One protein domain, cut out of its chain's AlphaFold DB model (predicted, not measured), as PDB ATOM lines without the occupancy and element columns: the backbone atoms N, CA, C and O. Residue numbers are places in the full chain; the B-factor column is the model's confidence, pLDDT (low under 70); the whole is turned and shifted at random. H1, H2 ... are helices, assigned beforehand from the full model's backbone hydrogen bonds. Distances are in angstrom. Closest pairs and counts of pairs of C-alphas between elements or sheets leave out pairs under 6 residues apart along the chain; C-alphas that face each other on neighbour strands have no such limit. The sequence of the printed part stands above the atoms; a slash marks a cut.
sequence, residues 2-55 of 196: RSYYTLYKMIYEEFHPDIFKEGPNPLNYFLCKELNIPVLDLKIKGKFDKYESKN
ATOM      1  N   ARG A   2     221.735 138.979 147.299       85.12
ATOM      2  CA  ARG A   2     223.016 138.525 147.892       85.12
ATOM      3  C   ARG A   2     223.004 138.397 149.417       85.12
ATOM      4  O   ARG A   2     223.354 137.340 149.912       85.12
ATOM      5  N   SER A   3     222.568 139.426 150.143       85.88
ATOM      6  CA  SER A   3     222.549 139.394 151.614       85.88
ATOM      7  C   SER A   3     221.670 138.265 152.165       85.88
ATOM      8  O   SER A   3     222.096 137.541 153.059       85.88
ATOM      9  N   TYR A   4     220.487 138.055 151.574       87.62
ATOM     10  CA  TYR A   4     219.606 136.933 151.913       87.62
ATOM     11  C   TYR A   4     220.259 135.585 151.616       87.62
ATOM     12  O   TYR A   4     220.200 134.686 152.445       87.62
ATOM     13  N   TYR A   5     220.924 135.451 150.468       92.31
ATOM     14  CA  TYR A   5     221.651 134.232 150.129       92.31
ATOM     15  C   TYR A   5     222.805 133.947 151.093       92.31
ATOM     16  O   TYR A   5     222.973 132.805 151.506       92.31
ATOM     17  N   THR A   6     223.555 134.971 151.508       93.81
ATOM     18  CA  THR A   6     224.616 134.827 152.511       93.81
ATOM     19  C   THR A   6     224.061 134.262 153.817       93.81
ATOM     20  O   THR A   6     224.588 133.272 154.316       93.81
ATOM     21  N   LEU A   7     222.971 134.836 154.337       93.50
ATOM     22  CA  LEU A   7     222.315 134.331 155.547       93.50
ATOM     23  C   LEU A   7     221.780 132.908 155.353       93.50
ATOM     24  O   LEU A   7     222.016 132.041 156.189       93.50
ATOM     25  N   TYR A   8     221.111 132.652 154.228       93.50
ATOM     26  CA  TYR A   8     220.566 131.338 153.893       93.50
ATOM     27  C   TYR A   8     221.651 130.256 153.861       93.50
ATOM     28  O   TYR A   8     221.487 129.183 154.440       93.50
ATOM     29  N   LYS A   9     222.793 130.560 153.237       95.56
ATOM     30  CA  LYS A   9     223.956 129.676 153.191       95.56
ATOM     31  C   LYS A   9     224.529 129.422 154.585       95.56
ATOM     32  O   LYS A   9     224.771 128.268 154.913       95.56
ATOM     33  N   MET A  10     224.695 130.463 155.408       96.00
ATOM     34  CA  MET A  10     225.183 130.310 156.786       96.00
ATOM     35  C   MET A  10     224.282 129.374 157.602       96.00
ATOM     36  O   MET A  10     224.777 128.451 158.242       96.00
ATOM     37  N   ILE A  11     222.958 129.554 157.516       94.06
ATOM     38  CA  ILE A  11     221.980 128.675 158.176       94.06
ATOM     39  C   ILE A  11     222.125 127.237 157.670       94.06
ATOM     40  O   ILE A  11     222.088 126.293 158.459       94.06
ATOM     41  N   TYR A  12     222.306 127.047 156.362       94.81
ATOM     42  CA  TYR A  12     222.483 125.711 155.810       94.81
ATOM     43  C   TYR A  12     223.773 125.031 156.277       94.81
ATOM     44  O   TYR A  12     223.763 123.839 156.584       94.81
ATOM     45  N   GLU A  13     224.879 125.768 156.323       94.94
ATOM     46  CA  GLU A  13     226.176 125.250 156.759       94.94
ATOM     47  C   GLU A  13     226.194 124.900 158.252       94.94
ATOM     48  O   GLU A  13     226.877 123.954 158.632       94.94
ATOM     49  N   GLU A  14     225.436 125.618 159.083       97.06
ATOM     50  CA  GLU A  14     225.362 125.366 160.526       97.06
ATOM     51  C   GLU A  14     224.343 124.278 160.898       97.06
ATOM     52  O   GLU A  14     224.637 123.406 161.716       97.06
ATOM     53  N   PHE A  15     223.148 124.306 160.301       95.81
ATOM     54  CA  PHE A  15     222.017 123.476 160.737       95.81
ATOM     55  C   PHE A  15     221.638 122.356 159.766       95.81
ATOM     56  O   PHE A  15     220.878 121.465 160.143       95.81
ATOM     57  N   HIS A  16     222.129 122.396 158.524       93.00
ATOM     58  CA  HIS A  16     221.813 121.430 157.463       93.00
ATOM     59  C   HIS A  16     220.308 121.105 157.325       93.00
ATOM     60  O   HIS A  16     219.925 119.930 157.311       93.00
ATOM     61  N   PRO A  17     219.426 122.120 157.240       92.06
ATOM     62  CA  PRO A  17     218.000 121.894 157.086       92.06
ATOM     63  C   PRO A  17     217.691 121.227 155.738       92.06
ATOM     64  O   PRO A  17     218.448 121.341 154.771       92.06
ATOM     65  N   ASP A  18     216.529 120.577 155.651       90.31
ATOM     66  CA  ASP A  18     215.988 120.124 154.368       90.31
ATOM     67  C   ASP A  18     215.558 121.334 153.524       90.31
ATOM     68  O   ASP A  18     214.477 121.898 153.708       90.31
ATOM     69  N   ILE A  19     216.421 121.719 152.584       88.62
ATOM     70  CA  ILE A  19     216.232 122.882 151.709       88.62
ATOM     71  C   ILE A  19     215.046 122.735 150.749       88.62
ATOM     72  O   ILE A  19     214.616 123.726 150.166       88.62
ATOM     73  N   PHE A  20     214.489 121.532 150.571       86.56
ATOM     74  CA  PHE A  20     213.373 121.290 149.652       86.56
ATOM     75  C   PHE A  20     212.023 121.117 150.346       86.56
ATOM     76  O   PHE A  20     211.018 120.926 149.657       86.56
ATOM     77  N   LYS A  21     211.971 121.252 151.677       84.81
ATOM     78  CA  LYS A  21     210.735 121.142 152.466       84.81
ATOM     79  C   LYS A  21     209.623 122.075 151.971       84.81
ATOM     80  O   LYS A  21     208.465 121.673 151.922       84.81
ATOM     81  N   GLU A  22     209.979 123.293 151.570       79.50
ATOM     82  CA  GLU A  22     209.048 124.312 151.052       79.50
ATOM     83  C   GLU A  22     209.009 124.367 149.511       79.50
ATOM     84  O   GLU A  22     208.352 125.220 148.917       79.50
ATOM     85  N   GLY A  23     209.683 123.429 148.840       83.31
ATOM     86  CA  GLY A  23     209.780 123.353 147.384       83.31
ATOM     87  C   GLY A  23     210.980 124.105 146.780       83.31
ATOM     88  O   GLY A  23     211.790 124.699 147.488       83.31
ATOM     89  N   PRO A  24     211.159 124.036 145.446       85.75
ATOM     90  CA  PRO A  24     212.280 124.672 144.759       85.75
ATOM     91  C   PRO A  24     212.101 126.190 144.648       85.75
ATOM     92  O   PRO A  24     211.088 126.665 144.136       85.75
ATOM     93  N   ASN A  25     213.133 126.941 145.033       87.56
ATOM     94  CA  ASN A  25     213.212 128.393 144.875       87.56
ATOM     95  C   ASN A  25     214.609 128.814 144.345       87.56
ATOM     96  O   ASN A  25     215.516 127.973 144.270       87.56
ATOM     97  N   PRO A  26     214.813 130.093 143.972       89.38
ATOM     98  CA  PRO A  26     216.105 130.565 143.472       89.38
ATOM     99  C   PRO A  26     217.278 130.408 144.456       89.38
ATOM    100  O   PRO A  26     218.382 130.096 144.018       89.38
ATOM    101  N   LEU A  27     217.068 130.574 145.770       90.62
ATOM    102  CA  LEU A  27     218.125 130.400 146.780       90.62
ATOM    103  C   LEU A  27     218.610 128.949 146.840       90.62
ATOM    104  O   LEU A  27     219.817 128.716 146.866       90.62
ATOM    105  N   ASN A  28     217.688 127.981 146.775       92.56
ATOM    106  CA  ASN A  28     218.020 126.554 146.713       92.56
ATOM    107  C   ASN A  28     218.885 126.244 145.495       92.56
ATOM    108  O   ASN A  28     219.859 125.507 145.597       92.56
ATOM    109  N   TYR A  29     218.541 126.825 144.343       92.81
ATOM    110  CA  TYR A  29     219.310 126.658 143.113       92.81
ATOM    111  C   TYR A  29     220.748 127.164 143.261       92.81
ATOM    112  O   TYR A  29     221.681 126.419 142.956       92.81
ATOM    113  N   PHE A  30     220.939 128.382 143.776       93.69
ATOM    114  CA  PHE A  30     222.281 128.927 143.995       93.69
ATOM    115  C   PHE A  30     223.082 128.087 144.992       93.69
ATOM    116  O   PHE A  30     224.230 127.748 144.707       93.69
ATOM    117  N   LEU A  31     222.457 127.676 146.097       95.06
ATOM    118  CA  LEU A  31     223.099 126.873 147.132       95.06
ATOM    119  C   LEU A  31     223.544 125.509 146.593       95.06
ATOM    120  O   LEU A  31     224.695 125.115 146.778       95.06
ATOM    121  N   CYS A  32     222.659 124.797 145.885       94.31
ATOM    122  CA  CYS A  32     222.995 123.504 145.296       94.31
ATOM    123  C   CYS A  32     224.111 123.617 144.259       94.31
ATOM    124  O   CYS A  32     224.991 122.759 144.226       94.31
ATOM    125  N   LYS A  33     224.084 124.667 143.431       93.19
ATOM    126  CA  LYS A  33     225.114 124.923 142.418       93.19
ATOM    127  C   LYS A  33     226.468 125.231 143.056       93.19
ATOM    128  O   LYS A  33     227.476 124.705 142.603       93.19
ATOM    129  N   GLU A  34     226.497 126.045 144.109       95.12
ATOM    130  CA  GLU A  34     227.736 126.432 144.792       95.12
ATOM    131  C   GLU A  34     228.346 125.276 145.598       95.12
ATOM    132  O   GLU A  34     229.552 125.043 145.534       95.12
ATOM    133  N   LEU A  35     227.516 124.523 146.323       94.06
ATOM    134  CA  LEU A  35     227.959 123.429 147.194       94.06
ATOM    135  C   LEU A  35     227.995 122.059 146.495       94.06
ATOM    136  O   LEU A  35     228.310 121.056 147.130       94.06
ATOM    137  N   ASN A  36     227.689 122.000 145.194       93.56
ATOM    138  CA  ASN A  36     227.573 120.764 144.408       93.56
ATOM    139  C   ASN A  36     226.620 119.725 145.040       93.56
ATOM    140  O   ASN A  36     226.892 118.522 145.022       93.56
ATOM    141  N   ILE A  37     225.497 120.183 145.605       92.75
ATOM    142  CA  ILE A  37     224.491 119.306 146.219       92.75
ATOM    143  C   ILE A  37     223.725 118.570 145.106       92.75
ATOM    144  O   ILE A  37     223.138 119.227 144.239       92.75
ATOM    145  N   PRO A  38     223.676 117.224 145.114       90.88
ATOM    146  CA  PRO A  38     222.944 116.467 144.105       90.88
ATOM    147  C   PRO A  38     221.432 116.716 144.172       90.88
ATOM    148  O   PRO A  38     220.807 116.549 145.217       90.88
ATOM    149  N   VAL A  39     220.828 117.032 143.025       91.00
ATOM    150  CA  VAL A  39     219.374 117.181 142.876       91.00
ATOM    151  C   VAL A  39     218.825 115.971 142.126       91.00
ATOM    152  O   VAL A  39     218.996 115.850 140.911       91.00
ATOM    153  N   LEU A  40     218.192 115.055 142.859       88.06
ATOM    154  CA  LEU A  40     217.673 113.795 142.308       88.06
ATOM    155  C   LEU A  40     216.208 113.889 141.863       88.06
ATOM    156  O   LEU A  40     215.787 113.161 140.965       88.06
ATOM    157  N   ASP A  41     215.431 114.785 142.472       91.06
ATOM    158  CA  ASP A  41     214.032 114.988 142.108       91.06
ATOM    159  C   ASP A  41     213.918 115.681 140.738       91.06
ATOM    160  O   ASP A  41     214.444 116.777 140.517       91.06
ATOM    161  N   LEU A  42     213.202 115.045 139.807       89.19
ATOM    162  CA  LEU A  42     213.050 115.528 138.431       89.19
ATOM    163  C   LEU A  42     212.245 116.830 138.324       89.19
ATOM    164  O   LEU A  42     212.496 117.621 137.414       89.19
ATOM    165  N   LYS A  43     211.289 117.077 139.228       88.62
ATOM    166  CA  LYS A  43     210.511 118.325 139.236       88.62
ATOM    167  C   LYS A  43     211.383 119.490 139.693       88.62
ATOM    168  O   LYS A  43     211.331 120.558 139.086       88.62
ATOM    169  N   ILE A  44     212.201 119.276 140.724       90.56
ATOM    170  CA  ILE A  44     213.172 120.269 141.205       90.56
ATOM    171  C   ILE A  44     214.205 120.548 140.115       90.56
ATOM    172  O   ILE A  44     214.437 121.707 139.773       90.56
ATOM    173  N   LYS A  45     214.751 119.495 139.499       92.06
ATOM    174  CA  LYS A  45     215.707 119.628 138.399       92.06
ATOM    175  C   LYS A  45     215.139 120.449 137.239       92.06
ATOM    176  O   LYS A  45     215.776 121.403 136.814       92.06
ATOM    177  N   GLY A  46     213.905 120.176 136.812       92.25
ATOM    178  CA  GLY A  46     213.252 120.962 135.760       92.25
ATOM    179  C   GLY A  46     213.075 122.447 136.113       92.25
ATOM    180  O   GLY A  46     213.166 123.308 135.238       92.25
ATOM    181  N   LYS A  47     212.861 122.787 137.394       90.81
ATOM    182  CA  LYS A  47     212.848 124.190 137.853       90.81
ATOM    183  C   LYS A  47     214.242 124.814 137.815       90.81
ATOM    184  O   LYS A  47     214.362 125.966 137.412       90.81
ATOM    185  N   PHE A  48     215.279 124.066 138.177       92.94
ATOM    186  CA  PHE A  48     216.661 124.550 138.129       92.94
ATOM    187  C   PHE A  48     217.132 124.766 136.689       92.94
ATOM    188  O   PHE A  48     217.703 125.812 136.397       92.94
ATOM    189  N   ASP A  49     216.777 123.872 135.764       92.62
ATOM    190  CA  ASP A  49     217.036 124.049 134.330       92.62
ATOM    191  C   ASP A  49     216.345 125.322 133.788       92.62
ATOM    192  O   ASP A  49     216.895 126.055 132.959       92.62
ATOM    193  N   LYS A  50     215.148 125.652 134.301       91.12
ATOM    194  CA  LYS A  50     214.468 126.921 133.992       91.12
ATOM    195  C   LYS A  50     215.249 128.133 134.526       91.12
ATOM    196  O   LYS A  50     215.310 129.149 133.839       91.12
ATOM    197  N   TYR A  51     215.829 128.058 135.723       90.12
ATOM    198  CA  TYR A  51     216.645 129.149 136.272       90.12
ATOM    199  C   TYR A  51     217.953 129.334 135.497       90.12
ATOM    200  O   TYR A  51     218.316 130.465 135.179       90.12
ATOM    201  N   GLU A  52     218.615 128.235 135.129       91.06
ATOM    202  CA  GLU A  52     219.835 128.253 134.315       91.06
ATOM    203  C   GLU A  52     219.560 128.853 132.927       91.06
ATOM    204  O   GLU A  52     220.244 129.781 132.511       91.06
ATOM    205  N   SER A  53     218.504 128.407 132.234       91.12
ATOM    206  CA  SER A  53     218.146 128.931 130.900       91.12
ATOM    207  C   SER A  53     217.743 130.408 130.897       91.12
ATOM    208  O   SER A  53     217.882 131.080 129.875       91.12
ATOM    209  N   LYS A  54     217.267 130.931 132.032       87.38
ATOM    210  CA  LYS A  54     216.991 132.358 132.236       87.38
ATOM    211  C   LYS A  54     218.196 133.144 132.777       87.38
ATOM    212  O   LYS A  54     218.031 134.315 133.101       87.38
ATOM    213  N   ASN A  55     219.378 132.529 132.894       87.44
ATOM    214  CA  ASN A  55     220.595 133.136 133.445       87.44
ATOM    215  C   ASN A  55     220.384 133.786 134.824       87.44
ATOM    216  O   ASN A  55     220.843 134.901 135.075       87.44
TER     217      ASN A  55
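What this domain is: This is residues 2 to 55 of the 196 residues of the protein "Ankyrin_rpt-contain_dom domain-containing protein" of Trichomonas vaginalis (UniProt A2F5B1). Look for two helices, H1 and H3, standing like posts on either side of a shorter helix, H2, which crosses between them. The three make an open frame rather than a bundle, with few contacts: H2 only just touches each post, and the posts stand apart from each other. The printed part has 54 residues with three named helices, in the order H1, H2, H3 along the chain, and no named strand; its class is all helix. The whole is compact, with a radius of gyration of the C-alphas of 10.9 A, and the C-alphas span 28 by 21 by 19 A along their three main axes, a rounded outline.

Where its parts are: Begin with H1, the longest helix, residues 2 to 15. Find C-alpha 2 at (223.016, 138.525, 147.892); from there the helix runs 19.8 A to C-alpha 15 at (222.017, 123.476, 160.737). Next look at H2, residues 26 to 35, which measures 14.3 A from first to last C-alpha. H3 takes residues 42 to 53 and is 16.2 A long; look for its last C-alpha, that of Ser 53, at (218.146, 128.931, 130.900).

How they stand to each other: Start from H1 and look at its residues 5 to 9, which alone touch H2. H1 and H2 only just touch, with 3 pairs of C-alphas within 8 A; the closest are those of Tyr 5 and Leu 27, 6.2 A apart. Their lines stand at a steep tilt of 60 degrees, and they run the same way. Going on to H3, look at residues 48 to 51, which alone touch H2. H2 and H3 also only just touch, with 3 pairs of C-alphas within 8 A, and their closest C-alphas are those of Tyr 29 and Phe 48, 6.0 A apart. The lines of H2 and H3 are about perpendicular, at 89 degrees. H1 and H3 are apart. Check the backbone of H1, H2 and H3: in each of them every O i to N i+4 pair is within hydrogen-bond range.

The domain as a whole: The two C-alphas farthest apart are those of Glu 14 and Ser 53, at 30.7 A, while the first and last printed C-alphas, of Arg 2 and Asn 55, are 15.6 A apart. The printed part has no cut. The link from H1 to H2 has 10 residues and the link from H2 to H3 has 6; both are short, and neither is tight. In the B-factor column you will find a mean pLDDT of 91.1 for the printed part, and no printed residue is under 70.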